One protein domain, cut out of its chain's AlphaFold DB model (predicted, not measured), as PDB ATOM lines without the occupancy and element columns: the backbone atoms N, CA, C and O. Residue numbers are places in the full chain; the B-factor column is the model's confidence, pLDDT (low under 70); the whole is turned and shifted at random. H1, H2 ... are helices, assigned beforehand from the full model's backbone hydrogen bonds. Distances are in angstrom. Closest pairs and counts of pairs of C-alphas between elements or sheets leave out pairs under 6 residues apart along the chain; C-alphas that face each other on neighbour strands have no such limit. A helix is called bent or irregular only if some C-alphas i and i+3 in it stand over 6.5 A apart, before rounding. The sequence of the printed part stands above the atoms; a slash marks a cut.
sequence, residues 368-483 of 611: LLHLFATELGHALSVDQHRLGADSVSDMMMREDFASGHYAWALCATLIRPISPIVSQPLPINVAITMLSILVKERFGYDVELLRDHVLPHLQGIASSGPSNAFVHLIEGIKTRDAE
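What this domain is: This is residues 368 to 483 of the 611 residues of the protein "F-box domain-containing protein" of Leucosporidium creatinivorum (UniProt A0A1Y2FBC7). Helices H3, H4, H5 and H6 form a four-helix up-and-down bundle, each running against the one before it, and the longest helix, H1, packs on H3 at one side of it. Short H2 lies across the end where H1 finishes and H3 begins, and residues 415 to 427 loop from the end of H3 back to H4. The printed part has 116 residues with six named helices, H1 to H6 along the chain, and no named strand; the class is all helix. It is compact, with a radius of gyration of the C-alphas of 14.4 A, and spans 42 by 35 by 21 A.

How they stand to each other: H1, residues 368 to 387, touches H3, residues 399 to 414, at a steep tilt of 39 degrees, opposite ways; their closest C-alphas, of Ala 373 and Trp 408, are 5.1 A apart. H2, residues 389 to 396, only just touches H1, with 3 pairs of C-alphas within 8 A, the closest those of Gln 384 and Val 392 at 6.0 A. H2 and H3 touch only at the corner, and only just, with 3 such pairs, the closest Met 396 and Ala 402 at 5.1 A. H3 is the hub, touching four helices. It forms a hairpin with H4, residues 428 to 441, at a steep tilt of 42 degrees; C-alphas 409 and 431 are closest, at 4.5 A. With residues 410 to 414 alone, H3 touches H5, residues 444 to 459, the closest C-alphas being Leu 414 and Val 454 at 6.6 A. H5 forms a hairpin with H6, residues 465 to 482, at a shallow tilt of 29 degrees; C-alphas 447 and 474 are closest, at 5.9 A. H6 touches H4 at a shallow tilt of 16 degrees, the same way, closest at C-alphas 436 and 470, 6.2 A. H4 and H5 touch only at the corner, and only just, with 3 pairs, the closest Val 439 and Asp 446 at 6.9 A. H1 is apart from H4, H5 and H6. Every O i to N i+4 pair is within hydrogen-bond range in H1, H3, H4 and H6, against 2 of 4 in H2 and 7 of 12 in H5.

Where its parts are: H1 begins at C-alpha 368, (-31.569, 35.472, -23.924), and is 29.3 A long. H2 measures 11.4 A, H3 22.5 A, H4 20.0 A and H5 21.4 A. H5 is irregular, with C-alphas 445 and 448 7.4 A apart, and has a kink of 51 degrees near residue 451. H6, 26.0 A, ends at C-alpha 482, (-31.335, -4.274, -17.509).

The domain as a whole: The two C-alphas farthest apart, of Ile 421 and Glu 483, are 47.0 A apart. The printed part has no cut; the link from H3 to H4 is long, and the others are tight. Mean pLDDT of the printed part is 79.5, with 32 residues under 70, among them 389 to 401 and 420 to 426.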
ATOM      1  N   LEU A 368     -30.381  35.162 -24.724       74.06
ATOM      2  CA  LEU A 368     -31.569  35.472 -23.924       74.06
ATOM      3  C   LEU A 368     -32.121  34.230 -23.225       74.06
ATOM      4  O   LEU A 368     -32.502  34.294 -22.059       74.06
ATOM      5  N   LEU A 369     -32.147  33.091 -23.913       80.69
ATOM      6  CA  LEU A 369     -32.640  31.839 -23.356       80.69
ATOM      7  C   LEU A 369     -31.675  31.260 -22.317       80.69
ATOM      8  O   LEU A 369     -32.116  30.753 -21.289       80.69
ATOM      9  N   HIS A 370     -30.363  31.404 -22.530       84.56
ATOM     10  CA  HIS A 370     -29.369  31.068 -21.512       84.56
ATOM     11  C   HIS A 370     -29.533  31.928 -20.250       84.56
ATOM     12  O   HIS A 370     -29.458  31.408 -19.133       84.56
ATOM     13  N   LEU A 371     -29.791  33.229 -20.415       76.19
ATOM     14  CA  LEU A 371     -30.078  34.130 -19.301       76.19
ATOM     15  C   LEU A 371     -31.376  33.733 -18.585       76.19
ATOM     16  O   LEU A 371     -31.372  33.610 -17.365       76.19
ATOM     17  N   PHE A 372     -32.455  33.464 -19.326       76.75
ATOM     18  CA  PHE A 372     -33.725  32.998 -18.761       76.75
ATOM     19  C   PHE A 372     -33.542  31.723 -17.933       76.75
ATOM     20  O   PHE A 372     -33.968  31.668 -16.781       76.75
ATOM     21  N   ALA A 373     -32.859  30.721 -18.494       79.88
ATOM     22  CA  ALA A 373     -32.544  29.491 -17.786       79.88
ATOM     23  C   ALA A 373     -31.758  29.808 -16.504       79.88
ATOM     24  O   ALA A 373     -32.131  29.367 -15.422       79.88
ATOM     25  N   THR A 374     -30.702  30.613 -16.603       76.81
ATOM     26  CA  THR A 374     -29.864  31.005 -15.463       76.81
ATOM     27  C   THR A 374     -30.670  31.632 -14.329       76.81
ATOM     28  O   THR A 374     -30.548  31.207 -13.182       76.81
ATOM     29  N   GLU A 375     -31.541  32.587 -14.647       72.31
ATOM     30  CA  GLU A 375     -32.413  33.242 -13.667       72.31
ATOM     31  C   GLU A 375     -33.427  32.257 -13.062       72.31
ATOM     32  O   GLU A 375     -33.631  32.261 -11.849       72.31
ATOM     33  N   LEU A 376     -33.993  31.342 -13.861       69.81
ATOM     34  CA  LEU A 376     -34.850  30.266 -13.353       69.81
ATOM     35  C   LEU A 376     -34.096  29.382 -12.344       69.81
ATOM     36  O   LEU A 376     -34.602  29.119 -11.255       69.81
ATOM     37  N   GLY A 377     -32.869  28.968 -12.666       70.81
ATOM     38  CA  GLY A 377     -32.023  28.185 -11.763       70.81
ATOM     39  C   GLY A 377     -31.697  28.924 -10.461       70.81
ATOM     40  O   GLY A 377     -31.740  28.325  -9.381       70.81
ATOM     41  N   HIS A 378     -31.421  30.229 -10.536       71.75
ATOM     42  CA  HIS A 378     -31.199  31.070  -9.359       71.75
ATOM     43  C   HIS A 378     -32.448  31.191  -8.487       71.75
ATOM     44  O   HIS A 378     -32.345  30.984  -7.280       71.75
ATOM     45  N   ALA A 379     -33.611  31.466  -9.080       64.50
ATOM     46  CA  ALA A 379     -34.873  31.583  -8.354       64.50
ATOM     47  C   ALA A 379     -35.193  30.296  -7.578       64.50
ATOM     48  O   ALA A 379     -35.488  30.341  -6.384       64.50
ATOM     49  N   LEU A 380     -35.028  29.140  -8.230       65.75
ATOM     50  CA  LEU A 380     -35.217  27.841  -7.588       65.75
ATOM     51  C   LEU A 380     -34.203  27.625  -6.442       65.75
ATOM     52  O   LEU A 380     -34.568  27.202  -5.345       65.75
ATOM     53  N   SER A 381     -32.939  28.013  -6.637       71.81
ATOM     54  CA  SER A 381     -31.887  27.877  -5.613       71.81
ATOM     55  C   SER A 381     -32.081  28.805  -4.401       71.81
ATOM     56  O   SER A 381     -31.736  28.445  -3.274       71.81
ATOM     57  N   VAL A 382     -32.629  30.010  -4.590       67.06
ATOM     58  CA  VAL A 382     -32.918  30.945  -3.485       67.06
ATOM     59  C   VAL A 382     -34.002  30.382  -2.569       67.06
ATOM     60  O   VAL A 382     -33.865  30.452  -1.344       67.06
ATOM     61  N   ASP A 383     -35.043  29.776  -3.140       60.62
ATOM     62  CA  ASP A 383     -36.086  29.108  -2.359       60.62
ATOM     63  C   ASP A 383     -35.522  27.910  -1.579       60.62
ATOM     64  O   ASP A 383     -35.851  27.736  -0.402       60.62
ATOM     65  N   GLN A 384     -34.568  27.175  -2.158       66.44
ATOM     66  CA  GLN A 384     -33.849  26.094  -1.476       66.44
ATOM     67  C   GLN A 384     -33.112  26.573  -0.214       66.44
ATOM     68  O   GLN A 384     -33.199  25.946   0.843       66.44
ATOM     69  N   HIS A 385     -32.407  27.705  -0.292       69.38
ATOM     70  CA  HIS A 385     -31.686  28.256   0.859       69.38
ATOM     71  C   HIS A 385     -32.613  28.778   1.962       69.38
ATOM     72  O   HIS A 385     -32.253  28.720   3.139       69.38
ATOM     73  N   ARG A 386     -33.801  29.282   1.608       66.56
ATOM     74  CA  ARG A 386     -34.765  29.827   2.576       66.56
ATOM     75  C   ARG A 386     -35.449  28.755   3.417       66.56
ATOM     76  O   ARG A 386     -35.857  29.050   4.537       66.56
ATOM     77  N   LEU A 387     -35.588  27.545   2.886       57.62
ATOM     78  CA  LEU A 387     -36.354  26.475   3.524       57.62
ATOM     79  C   LEU A 387     -35.491  25.566   4.432       57.62
ATOM     80  O   LEU A 387     -36.033  24.838   5.260       57.62
ATOM     81  N   GLY A 388     -34.155  25.671   4.365       72.00
ATOM     82  CA  GLY A 388     -33.211  24.907   5.198       72.00
ATOM     83  C   GLY A 388     -32.849  23.532   4.615       72.00
ATOM     84  O   GLY A 388     -33.566  23.003   3.774       72.00
ATOM     85  N   ALA A 389     -31.722  22.947   5.041       67.00
ATOM     86  CA  ALA A 389     -31.144  21.739   4.426       67.00
ATOM     87  C   ALA A 389     -32.084  20.517   4.437       67.00
ATOM     88  O   ALA A 389     -32.191  19.829   3.425       67.00
ATOM     89  N   ASP A 390     -32.814  20.300   5.532       61.41
ATOM     90  CA  ASP A 390     -33.729  19.155   5.667       61.41
ATOM     91  C   ASP A 390     -34.938  19.263   4.721       61.41
ATOM     92  O   ASP A 390     -35.460  18.258   4.248       61.41
ATOM     93  N   SER A 391     -35.332  20.485   4.350       61.03
ATOM     94  CA  SER A 391     -36.431  20.728   3.405       61.03
ATOM     95  C   SER A 391     -36.044  20.518   1.940       61.03
ATOM     96  O   SER A 391     -36.916  20.436   1.080       61.03
ATOM     97  N   VAL A 392     -34.743  20.475   1.630       59.03
ATOM     98  CA  VAL A 392     -34.264  20.381   0.247       59.03
ATOM     99  C   VAL A 392     -34.670  19.049  -0.353       59.03
ATOM    100  O   VAL A 392     -35.163  19.027  -1.476       59.03
ATOM    101  N   SER A 393     -34.504  17.959   0.401       64.56
ATOM    102  CA  SER A 393     -34.935  16.629  -0.029       64.56
ATOM    103  C   SER A 393     -36.439  16.632  -0.307       64.56
ATOM    104  O   SER A 393     -36.856  16.308  -1.414       64.56
ATOM    105  N   ASP A 394     -37.242  17.133   0.636       61.84
ATOM    106  CA  ASP A 394     -38.700  17.237   0.490       61.84
ATOM    107  C   ASP A 394     -39.130  18.152  -0.671       61.84
ATOM    108  O   ASP A 394     -40.145  17.914  -1.324       61.84
ATOM    109  N   MET A 395     -38.362  19.197  -0.979       60.50
ATOM    110  CA  MET A 395     -38.660  20.103  -2.086       60.50
ATOM    111  C   MET A 395     -38.256  19.517  -3.440       60.50
ATOM    112  O   MET A 395     -38.994  19.678  -4.409       60.50
ATOM    113  N   MET A 396     -37.147  18.773  -3.519       58.72
ATOM    114  CA  MET A 396     -36.839  17.956  -4.700       58.72
ATOM    115  C   MET A 396     -37.880  16.837  -4.891       58.72
ATOM    116  O   MET A 396     -38.083  16.358  -6.009       58.72
ATOM    117  N   MET A 397     -38.613  16.481  -3.830       59.09
ATOM    118  CA  MET A 397     -39.796  15.618  -3.886       59.09
ATOM    119  C   MET A 397     -41.091  16.335  -4.329       59.09
ATOM    120  O   MET A 397     -42.072  15.654  -4.627       59.09
ATOM    121  N   ARG A 398     -41.089  17.652  -4.580       65.25
ATOM    122  CA  ARG A 398     -42.199  18.332  -5.280       65.25
ATOM    123  C   ARG A 398     -41.997  18.329  -6.797       65.25
ATOM    124  O   ARG A 398     -40.943  18.739  -7.284       65.25
ATOM    125  N   GLU A 399     -43.022  17.896  -7.536       63.16
ATOM    126  CA  GLU A 399     -42.952  17.680  -8.992       63.16
ATOM    127  C   GLU A 399     -42.488  18.915  -9.772       63.16
ATOM    128  O   GLU A 399     -41.547  18.824 -10.561       63.16
ATOM    129  N   ASP A 400     -43.089  20.081  -9.527       65.06
ATOM    130  CA  ASP A 400     -42.795  21.296 -10.300       65.06
ATOM    131  C   ASP A 400     -41.376  21.821 -10.079       65.06
ATOM    132  O   ASP A 400     -40.737  22.336 -10.999       65.06
ATOM    133  N   PHE A 401     -40.860  21.669  -8.861       69.94
ATOM    134  CA  PHE A 401     -39.552  22.193  -8.491       69.94
ATOM    135  C   PHE A 401     -38.424  21.363  -9.112       69.94
ATOM    136  O   PHE A 401     -37.515  21.902  -9.748       69.94
ATOM    137  N   ALA A 402     -38.516  20.037  -8.988       76.81
ATOM    138  CA  ALA A 402     -37.579  19.113  -9.613       76.81
ATOM    139  C   ALA A 402     -37.582  19.254 -11.140       76.81
ATOM    140  O   ALA A 402     -36.530  19.306 -11.774       76.81
ATOM    141  N   SER A 403     -38.770  19.392 -11.721       79.50
ATOM    142  CA  SER A 403     -38.955  19.611 -13.151       79.50
ATOM    143  C   SER A 403     -38.332  20.914 -13.647       79.50
ATOM    144  O   SER A 403     -37.642  20.918 -14.666       79.50
ATOM    145  N   GLY A 404     -38.512  22.010 -12.902       79.62
ATOM    146  CA  GLY A 404     -37.892  23.297 -13.205       79.62
ATOM    147  C   GLY A 404     -36.365  23.225 -13.194       79.62
ATOM    148  O   GLY A 404     -35.722  23.698 -14.131       79.62
ATOM    149  N   HIS A 405     -35.777  22.568 -12.188       83.62
ATOM    150  CA  HIS A 405     -34.328  22.354 -12.140       83.62
ATOM    151  C   HIS A 405     -33.823  21.458 -13.269       83.62
ATOM    152  O   HIS A 405     -32.745  21.710 -13.807       83.62
ATOM    153  N   TYR A 406     -34.584  20.430 -13.639       90.06
ATOM    154  CA  TYR A 406     -34.208  19.542 -14.732       90.06
ATOM    155  C   TYR A 406     -34.204  20.291 -16.071       90.06
ATOM    156  O   TYR A 406     -33.200  20.269 -16.783       90.06
ATOM    157  N   ALA A 407     -35.279  21.032 -16.362       87.81
ATOM    158  CA  ALA A 407     -35.411  21.862 -17.558       87.81
ATOM    159  C   ALA A 407     -34.304  22.919 -17.645       87.81
ATOM    160  O   ALA A 407     -33.647  23.062 -18.676       87.81
ATOM    161  N   TRP A 408     -34.056  23.623 -16.537       89.75
ATOM    162  CA  TRP A 408     -32.970  24.589 -16.422       89.75
ATOM    163  C   TRP A 408     -31.613  23.957 -16.745       89.75
ATOM    164  O   TRP A 408     -30.881  24.472 -17.591       89.75
ATOM    165  N   ALA A 409     -31.275  22.850 -16.083       93.00
ATOM    166  CA  ALA A 409     -29.970  22.224 -16.227       93.00
ATOM    167  C   ALA A 409     -29.763  21.664 -17.645       93.00
ATOM    168  O   ALA A 409     -28.681  21.808 -18.218       93.00
ATOM    169  N   LEU A 410     -30.812  21.100 -18.253       94.00
ATOM    170  CA  LEU A 410     -30.808  20.698 -19.660       94.00
ATOM    171  C   LEU A 410     -30.562  21.896 -20.577       94.00
ATOM    172  O   LEU A 410     -29.602  21.895 -21.345       94.00
ATOM    173  N   CYS A 411     -31.368  22.950 -20.465       92.62
ATOM    174  CA  CYS A 411     -31.226  24.141 -21.296       92.62
ATOM    175  C   CYS A 411     -29.830  24.769 -21.150       92.62
ATOM    176  O   CYS A 411     -29.203  25.112 -22.149       92.62
ATOM    177  N   ALA A 412     -29.297  24.868 -19.930       89.81
ATOM    178  CA  ALA A 412     -27.970  25.429 -19.671       89.81
ATOM    179  C   ALA A 412     -26.825  24.586 -20.267       89.81
ATOM    180  O   ALA A 412     -25.784  25.135 -20.631       89.81
ATOM    181  N   THR A 413     -26.996  23.262 -20.374       90.44
ATOM    182  CA  THR A 413     -25.994  22.376 -20.998       90.44
ATOM    183  C   THR A 413     -26.046  22.408 -22.525       90.44
ATOM    184  O   THR A 413     -24.991  22.365 -23.164       90.44
ATOM    185  N   LEU A 414     -27.245  22.524 -23.101       91.75
ATOM    186  CA  LEU A 414     -27.478  22.539 -24.549       91.75
ATOM    187  C   LEU A 414     -27.217  23.918 -25.172       91.75
ATOM    188  O   LEU A 414     -26.669  24.023 -26.268       91.75
ATOM    189  N   ILE A 415     -27.567  24.989 -24.460       90.62
ATOM    190  CA  ILE A 415     -27.507  26.365 -24.953       90.62
ATOM    191  C   ILE A 415     -26.383  27.104 -24.237       90.62
ATOM    192  O   ILE A 415     -26.534  27.578 -23.112       90.62
ATOM    193  N   ARG A 416     -25.234  27.233 -24.906       86.88
ATOM    194  CA  ARG A 416     -24.118  28.053 -24.405       86.88
ATOM    195  C   ARG A 416     -24.303  29.506 -24.828       86.88
ATOM    196  O   ARG A 416     -24.628  29.703 -25.989       86.88
ATOM    197  N   PRO A 417     -24.026  30.519 -24.009       83.88
ATOM    198  CA  PRO A 417     -24.074  31.892 -24.495       83.88
ATOM    199  C   PRO A 417     -23.023  32.099 -25.604       83.88
ATOM    200  O   PRO A 417     -21.958  31.475 -25.589       83.88
ATOM    201  N   ILE A 418     -23.349  32.925 -26.595       79.81
ATOM    202  CA  ILE A 418     -22.404  33.474 -27.575       79.81
ATOM    203  C   ILE A 418     -21.677  34.657 -26.933       79.81
ATOM    204  O   ILE A 418     -20.464  34.801 -27.087       79.81
ATOM    205  N   SER A 419     -22.418  35.490 -26.197       70.44
ATOM    206  CA  SER A 419     -21.875  36.702 -25.598       70.44
ATOM    207  C   SER A 419     -21.050  36.397 -24.337       70.44
ATOM    208  O   SER A 419     -21.574  35.818 -23.379       70.44
ATOM    209  N   PRO A 420     -19.784  36.856 -24.261       64.00
ATOM    210  CA  PRO A 420     -18.964  36.748 -23.053       64.00
ATOM    211  C   PRO A 420     -19.466  37.645 -21.903       64.00
ATOM    212  O   PRO A 420     -18.976  37.571 -20.782       64.00
ATOM    213  N   ILE A 421     -20.448  38.515 -22.153       57.72
ATOM    214  CA  ILE A 421     -21.054  39.373 -21.123       57.72
ATOM    215  C   ILE A 421     -22.130  38.603 -20.351       57.72
ATOM    216  O   ILE A 421     -22.282  38.764 -19.143       57.72
ATOM    217  N   VAL A 422     -22.845  37.716 -21.046       60.75
ATOM    218  CA  VAL A 422     -23.835  36.800 -20.456       60.75
ATOM    219  C   VAL A 422     -23.134  35.667 -19.703       60.75
ATOM    220  O   VAL A 422     -23.728  35.004 -18.858       60.75
ATOM    221  N   SER A 423     -21.836  35.469 -19.955       53.31
ATOM    222  CA  SER A 423     -21.024  34.439 -19.325       53.31
ATOM    223  C   SER A 423     -20.563  34.815 -17.910       53.31
ATOM    224  O   SER A 423     -19.371  34.778 -17.604       53.31
ATOM    225  N   GLN A 424     -21.499  35.037 -16.989       57.34
ATOM    226  CA  GLN A 424     -21.349  34.345 -15.711       57.34
ATOM    227  C   GLN A 424     -21.983  32.968 -15.902       57.34
ATOM    228  O   GLN A 424     -23.135  32.789 -15.513       57.34
ATOM    229  N   PRO A 425     -21.308  32.014 -16.584       55.88
ATOM    230  CA  PRO A 425     -21.909  30.717 -16.782       55.88
ATOM    231  C   PRO A 425     -22.151  30.155 -15.388       55.88
ATOM    232  O   PRO A 425     -21.208  30.007 -14.600       55.88
ATOM    233  N   LEU A 426     -23.405  29.827 -15.081       63.28
ATOM    234  CA  LEU A 426     -23.658  28.848 -14.036       63.28
ATOM    235  C   LEU A 426     -22.703  27.686 -14.312       63.28
ATOM    236  O   LEU A 426     -22.627  27.234 -15.463       63.28
ATOM    237  N   PRO A 427     -21.894  27.261 -13.325       77.50
ATOM    238  CA  PRO A 427     -20.843  26.309 -13.606       77.50
ATOM    239  C   PRO A 427     -21.508  25.081 -14.204       77.50
ATOM    240  O   PRO A 427     -22.389  24.500 -13.575       77.50
ATOM    241  N   ILE A 428     -21.110  24.687 -15.414       84.81
ATOM    242  CA  ILE A 428     -21.719  23.538 -16.098       84.81
ATOM    243  C   ILE A 428     -21.695  22.283 -15.217       84.81
ATOM    244  O   ILE A 428     -22.593  21.459 -15.282       84.81
ATOM    245  N   ASN A 429     -20.720  22.198 -14.309       86.12
ATOM    246  CA  ASN A 429     -20.647  21.183 -13.267       86.12
ATOM    247  C   ASN A 429     -21.889  21.158 -12.359       86.12
ATOM    248  O   ASN A 429     -22.364  20.076 -12.053       86.12
ATOM    249  N   VAL A 430     -22.442  22.309 -11.963       87.44
ATOM    250  CA  VAL A 430     -23.680  22.394 -11.167       87.44
ATOM    251  C   VAL A 430     -24.863  21.866 -11.974       87.44
ATOM    252  O   VAL A 430     -25.633  21.064 -11.454       87.44
ATOM    253  N   ALA A 431     -24.980  22.249 -13.250       89.75
ATOM    254  CA  ALA A 431     -26.024  21.724 -14.127       89.75
ATOM    255  C   ALA A 431     -25.895  20.199 -14.296       89.75
ATOM    256  O   ALA A 431     -26.871  19.482 -14.117       89.75
ATOM    257  N   ILE A 432     -24.684  19.678 -14.531       90.25
ATOM    258  CA  ILE A 432     -24.418  18.232 -14.624       90.25
ATOM    259  C   ILE A 432     -24.773  17.519 -13.316       90.25
ATOM    260  O   ILE A 432     -25.420  16.475 -13.348       90.25
ATOM    261  N   THR A 433     -24.376  18.060 -12.161       89.56
ATOM    262  CA  THR A 433     -24.733  17.494 -10.853       89.56
ATOM    263  C   THR A 433     -26.246  17.476 -10.664       89.56
ATOM    264  O   THR A 433     -26.790  16.471 -10.216       89.56
ATOM    265  N   MET A 434     -26.939  18.542 -11.064       89.25
ATOM    266  CA  MET A 434     -28.394  18.613 -10.975       89.25
ATOM    267  C   MET A 434     -29.070  17.588 -11.895       89.25
ATOM    268  O   MET A 434     -29.932  16.840 -11.441       89.25
ATOM    269  N   LEU A 435     -28.623  17.473 -13.152       92.94
ATOM    270  CA  LEU A 435     -29.083  16.428 -14.075       92.94
ATOM    271  C   LEU A 435     -28.827  15.033 -13.509       92.94
ATOM    272  O   LEU A 435     -29.693  14.176 -13.621       92.94
ATOM    273  N   SER A 436     -27.672  14.816 -12.874       91.38
ATOM    274  CA  SER A 436     -27.297  13.536 -12.264       91.38
ATOM    275  C   SER A 436     -28.267  13.118 -11.159       91.38
ATOM    276  O   SER A 436     -28.696  11.969 -11.095       91.38
ATOM    277  N   ILE A 437     -28.623  14.056 -10.284       88.50
ATOM    278  CA  ILE A 437     -29.576  13.800  -9.203       88.50
ATOM    279  C   ILE A 437     -30.958  13.533  -9.805       88.50
ATOM    280  O   ILE A 437     -31.569  12.502  -9.547       88.50
ATOM    281  N   LEU A 438     -31.430  14.419 -10.679       89.69
ATOM    282  CA  LEU A 438     -32.804  14.381 -11.173       89.69
ATOM    283  C   LEU A 438     -33.079  13.228 -12.141       89.69
ATOM    284  O   LEU A 438     -34.169  12.661 -12.101       89.69
ATOM    285  N   VAL A 439     -32.107  12.825 -12.966       92.00
ATOM    286  CA  VAL A 439     -32.247  11.626 -13.809       92.00
ATOM    287  C   VAL A 439     -32.319  10.362 -12.957       92.00
ATOM    288  O   VAL A 439     -33.083   9.457 -13.265       92.00
ATOM    289  N   LYS A 440     -31.564  10.294 -11.854       87.88
ATOM    290  CA  LYS A 440     -31.570   9.126 -10.970       87.88
ATOM    291  C   LYS A 440     -32.895   8.982 -10.226       87.88
ATOM    292  O   LYS A 440     -33.364   7.860 -10.071       87.88
ATOM    293  N   GLU A 441     -33.447  10.095  -9.757       82.94
ATOM    294  CA  GLU A 441     -34.601  10.094  -8.854       82.94
ATOM    295  C   GLU A 441     -35.949  10.208  -9.589       82.94
ATOM    296  O   GLU A 441     -36.945   9.689  -9.099       82.94
ATOM    297  N   ARG A 442     -36.012  10.868 -10.758       83.25
ATOM    298  CA  ARG A 442     -37.288  11.167 -11.443       83.25
ATOM    299  C   ARG A 442     -37.303  10.916 -12.941       83.25
ATOM    300  O   ARG A 442     -38.257  10.355 -13.462       83.25
ATOM    301  N   PHE A 443     -36.261  11.344 -13.644       89.81
ATOM    302  CA  PHE A 443     -36.215  11.309 -15.108       89.81
ATOM    303  C   PHE A 443     -35.394  10.121 -15.618       89.81
ATOM    304  O   PHE A 443     -34.649  10.249 -16.584       89.81
ATOM    305  N   GLY A 444     -35.513   8.954 -14.975       89.88
ATOM    306  CA  GLY A 444     -34.712   7.766 -15.305       89.88
ATOM    307  C   GLY A 444     -34.863   7.308 -16.757       89.88
ATOM    308  O   GLY A 444     -33.920   6.788 -17.348       89.88
ATOM    309  N   TYR A 445     -36.023   7.576 -17.358       90.94
ATOM    310  CA  TYR A 445     -36.329   7.251 -18.753       90.94
ATOM    311  C   TYR A 445     -35.652   8.185 -19.766       90.94
ATOM    312  O   TYR A 445     -35.518   7.831 -20.934       90.94
ATOM    313  N   ASP A 446     -35.150   9.340 -19.322       94.12
ATOM    314  CA  ASP A 446     -34.455  10.309 -20.173       94.12
ATOM    315  C   ASP A 446     -32.972   9.954 -20.359       94.12
ATOM    316  O   ASP A 446     -32.226  10.711 -20.976       94.12
ATOM    317  N   VAL A 447     -32.512   8.811 -19.834       93.94
ATOM    318  CA  VAL A 447     -31.092   8.431 -19.841       93.94
ATOM    319  C   VAL A 447     -30.498   8.406 -21.253       93.94
ATOM    320  O   VAL A 447     -29.391   8.902 -21.456       93.94
ATOM    321  N   GLU A 448     -31.246   7.902 -22.240       92.88
ATOM    322  CA  GLU A 448     -30.784   7.865 -23.633       92.88
ATOM    323  C   GLU A 448     -30.859   9.241 -24.287       92.88
ATOM    324  O   GLU A 448     -29.969   9.617 -25.039       92.88
ATOM    325  N   LEU A 449     -31.852  10.051 -23.924       92.56
ATOM    326  CA  LEU A 449     -31.949  11.435 -24.373       92.56
ATOM    327  C   LEU A 449     -30.764  12.274 -23.851       92.56
ATOM    328  O   LEU A 449     -30.173  13.049 -24.601       92.56
ATOM    329  N   LEU A 450     -30.341  12.069 -22.601       94.06
ATOM    330  CA  LEU A 450     -29.138  12.692 -22.040       94.06
ATOM    331  C   LEU A 450     -27.861  12.165 -22.700       94.06
ATOM    332  O   LEU A 450     -26.945  12.944 -22.979       94.06
ATOM    333  N   ARG A 451     -27.798  10.857 -22.972       93.62
ATOM    334  CA  ARG A 451     -26.676  10.243 -23.686       93.62
ATOM    335  C   ARG A 451     -26.514  10.840 -25.080       93.62
ATOM    336  O   ARG A 451     -25.399  11.177 -25.465       93.62
ATOM    337  N   ASP A 452     -27.611  10.988 -25.809       92.94
ATOM    338  CA  ASP A 452     -27.588  11.356 -27.220       92.94
ATOM    339  C   ASP A 452     -27.438  12.870 -27.415       92.94
ATOM    340  O   ASP A 452     -26.779  13.302 -28.360       92.94
ATOM    341  N   HIS A 453     -27.991  13.683 -26.508       91.50
ATOM    342  CA  HIS A 453     -27.989  15.140 -26.654       91.50
ATOM    343  C   HIS A 453     -27.030  15.861 -25.710       91.50
ATOM    344  O   HIS A 453     -26.397  16.817 -26.132       91.50
ATOM    345  N   VAL A 454     -26.866  15.433 -24.456       90.94
ATOM    346  CA  VAL A 454     -26.048  16.176 -23.476       90.94
ATOM    347  C   VAL A 454     -24.589  15.726 -23.497       90.94
ATOM    348  O   VAL A 454     -23.689  16.570 -23.539       90.94
ATOM    349  N   LEU A 455     -24.318  14.414 -23.509       91.12
ATOM    350  CA  LEU A 455     -22.938  13.903 -23.466       91.12
ATOM    351  C   LEU A 455     -22.032  14.425 -24.593       91.12
ATOM    352  O   LEU A 455     -20.893  14.786 -24.275       91.12
ATOM    353  N   PRO A 456     -22.472  14.540 -25.865       91.06
ATOM    354  CA  PRO A 456     -21.618  15.076 -26.925       91.06
ATOM    355  C   PRO A 456     -21.133  16.500 -26.624       91.06
ATOM    356  O   PRO A 456     -19.977  16.837 -26.885       91.06
ATOM    357  N   HIS A 457     -21.971  17.327 -25.990       85.88
ATOM    358  CA  HIS A 457     -21.575  18.671 -25.574       85.88
ATOM    359  C   HIS A 457     -20.583  18.657 -24.404       85.88
ATOM    360  O   HIS A 457     -19.740  19.554 -24.311       85.88
ATOM    361  N   LEU A 458     -20.634  17.649 -23.530       85.25
ATOM    362  CA  LEU A 458     -19.707  17.512 -22.402       85.25
ATOM    363  C   LEU A 458     -18.330  16.985 -22.818       85.25
ATOM    364  O   LEU A 458     -17.323  17.381 -22.231       85.25
ATOM    365  N   GLN A 459     -18.259  16.144 -23.853       82.56
ATOM    366  CA  GLN A 459     -16.994  15.607 -24.373       82.56
ATOM    367  C   GLN A 459     -16.068  16.705 -24.919       82.56
ATOM    368  O   GLN A 459     -14.853  16.610 -24.783       82.56
ATOM    369  N   GLY A 460     -16.615  17.803 -25.449       76.00
ATOM    370  CA  GLY A 460     -15.817  18.969 -25.856       76.00
ATOM    371  C   GLY A 460     -15.221  19.770 -24.686       76.00
ATOM    372  O   GLY A 460     -14.350  20.608 -24.896       76.00
ATOM    373  N   ILE A 461     -15.685  19.523 -23.457       73.62
ATOM    374  CA  ILE A 461     -15.205  20.161 -22.219       73.62
ATOM    375  C   ILE A 461     -14.268  19.199 -21.455       73.62
ATOM    376  O   ILE A 461     -13.826  19.492 -20.345       73.62
ATOM    377  N   ALA A 462     -13.967  18.031 -22.042       51.44
ATOM    378  CA  ALA A 462     -13.308  16.892 -21.414       51.44
ATOM    379  C   ALA A 462     -11.917  17.216 -20.853       51.44
ATOM    380  O   ALA A 462     -10.880  17.094 -21.500       51.44
ATOM    381  N   SER A 463     -11.911  17.594 -19.582       57.72
ATOM    382  CA  SER A 463     -10.852  17.286 -18.613       57.72
ATOM    383  C   SER A 463     -11.368  17.306 -17.163       57.72
ATOM    384  O   SER A 463     -10.580  17.168 -16.231       57.72
ATOM    385  N   SER A 464     -12.682  17.451 -16.938       64.38
ATOM    386  CA  SER A 464     -13.262  17.563 -15.596       64.38
ATOM    387  C   SER A 464     -13.870  16.235 -15.109       64.38
ATOM    388  O   SER A 464     -14.603  15.553 -15.827       64.38
ATOM    389  N   GLY A 465     -13.587  15.870 -13.852       78.81
ATOM    390  CA  GLY A 465     -14.140  14.680 -13.184       78.81
ATOM    391  C   GLY A 465     -15.677  14.527 -13.210       78.81
ATOM    392  O   GLY A 465     -16.137  13.391 -13.338       78.81
ATOM    393  N   PRO A 466     -16.490  15.607 -13.158       79.81
ATOM    394  CA  PRO A 466     -17.953  15.509 -13.199       79.81
ATOM    395  C   PRO A 466     -18.520  14.866 -14.471       79.81
ATOM    396  O   PRO A 466     -19.517  14.155 -14.390       79.81
ATOM    397  N   SER A 467     -17.880  15.064 -15.629       80.88
ATOM    398  CA  SER A 467     -18.343  14.474 -16.895       80.88
ATOM    399  C   SER A 467     -18.249  12.943 -16.870       80.88
ATOM    400  O   SER A 467     -19.212  12.251 -17.192       80.88
ATOM    401  N   ASN A 468     -17.131  12.398 -16.376       85.81
ATOM    402  CA  ASN A 468     -16.955  10.948 -16.244       85.81
ATOM    403  C   ASN A 468     -17.941  10.347 -15.236       85.81
ATOM    404  O   ASN A 468     -18.516   9.293 -15.495       85.81
ATOM    405  N   ALA A 469     -18.168  11.024 -14.105       88.12
ATOM    406  CA  ALA A 469     -19.158  10.588 -13.122       88.12
ATOM    407  C   ALA A 469     -20.572  10.533 -13.725       88.12
ATOM    408  O   ALA A 469     -21.309   9.584 -13.470       88.12
ATOM    409  N   PHE A 470     -20.925  11.506 -14.570       90.38
ATOM    410  CA  PHE A 470     -22.213  11.536 -15.257       90.38
ATOM    411  C   PHE A 470     -22.363  10.410 -16.291       90.38
ATOM    412  O   PHE A 470     -23.405   9.764 -16.341       90.38
ATOM    413  N   VAL A 471     -21.309  10.100 -17.056       91.19
ATOM    414  CA  VAL A 471     -21.296   8.937 -17.965       91.19
ATOM    415  C   VAL A 471     -21.490   7.633 -17.186       91.19
ATOM    416  O   VAL A 471     -22.349   6.828 -17.538       91.19
ATOM    417  N   HIS A 472     -20.746   7.435 -16.094       92.06
ATOM    418  CA  HIS A 472     -20.899   6.248 -15.249       92.06
ATOM    419  C   HIS A 472     -22.290   6.148 -14.620       92.06
ATOM    420  O   HIS A 472     -22.806   5.045 -14.463       92.06
ATOM    421  N   LEU A 473     -22.909   7.280 -14.282       92.56
ATOM    422  CA  LEU A 473     -24.282   7.308 -13.801       92.56
ATOM    423  C   LEU A 473     -25.272   6.846 -14.878       92.56
ATOM    424  O   LEU A 473     -26.116   6.007 -14.576       92.56
ATOM    425  N   ILE A 474     -25.173   7.373 -16.104       91.88
ATOM    426  CA  ILE A 474     -26.023   6.984 -17.245       91.88
ATOM    427  C   ILE A 474     -25.921   5.473 -17.476       91.88
ATOM    428  O   ILE A 474     -26.935   4.773 -17.479       91.88
ATOM    429  N   GLU A 475     -24.700   4.942 -17.562       93.00
ATOM    430  CA  GLU A 475     -24.474   3.502 -17.726       93.00
ATOM    431  C   GLU A 475     -24.962   2.693 -16.515       93.00
ATOM    432  O   GLU A 475     -25.537   1.618 -16.672       93.00
ATOM    433  N   GLY A 476     -24.808   3.219 -15.298       92.94
ATOM    434  CA  GLY A 476     -25.296   2.589 -14.073       92.94
ATOM    435  C   GLY A 476     -26.824   2.566 -13.960       92.94
ATOM    436  O   GLY A 476     -27.383   1.632 -13.391       92.94
ATOM    437  N   ILE A 477     -27.529   3.564 -14.496       90.31
ATOM    438  CA  ILE A 477     -28.997   3.555 -14.597       90.31
ATOM    439  C   ILE A 477     -29.438   2.482 -15.592       90.31
ATOM    440  O   ILE A 477     -30.281   1.659 -15.251       90.31
ATOM    441  N   LYS A 478     -28.818   2.428 -16.776       91.44
ATOM    442  CA  LYS A 478     -29.131   1.418 -17.797       91.44
ATOM    443  C   LYS A 478     -28.830  -0.001 -17.338       91.44
ATOM    444  O   LYS A 478     -29.627  -0.901 -17.567       91.44
ATOM    445  N   THR A 479     -27.698  -0.192 -16.666       90.75
ATOM    446  CA  THR A 479     -27.322  -1.492 -16.106       90.75
ATOM    447  C   THR A 479     -28.338  -1.921 -15.053       90.75
ATOM    448  O   THR A 479     -28.827  -3.037 -15.133       90.75
ATOM    449  N   ARG A 480     -28.748  -1.029 -14.140       86.75
ATOM    450  CA  ARG A 480     -29.789  -1.330 -13.139       86.75
ATOM    451  C   ARG A 480     -31.173  -1.587 -13.737       86.75
ATOM    452  O   ARG A 480     -31.946  -2.322 -13.136       86.75
ATOM    453  N   ASP A 481     -31.500  -0.968 -14.869       87.12
ATOM    454  CA  ASP A 481     -32.748  -1.238 -15.594       87.12
ATOM    455  C   ASP A 481     -32.714  -2.592 -16.320       87.12
ATOM    456  O   ASP A 481     -33.732  -3.270 -16.394       87.12
ATOM    457  N   ALA A 482     -31.544  -2.994 -16.829       85.94
ATOM    458  CA  ALA A 482     -31.335  -4.274 -17.509       85.94
ATOM    459  C   ALA A 482     -31.095  -5.449 -16.549       85.94
ATOM    460  O   ALA A 482     -31.353  -6.607 -16.890       85.94
ATOM    461  N   GLU A 483     -30.566  -5.174 -15.357       84.81
ATOM    462  CA  GLU A 483     -30.490  -6.130 -14.267       84.81
ATOM    463  C   GLU A 483     -31.921  -6.473 -13.861       84.81
ATOM    464  O   GLU A 483     -32.583  -5.721 -13.143       84.81
TER     465      GLU A 483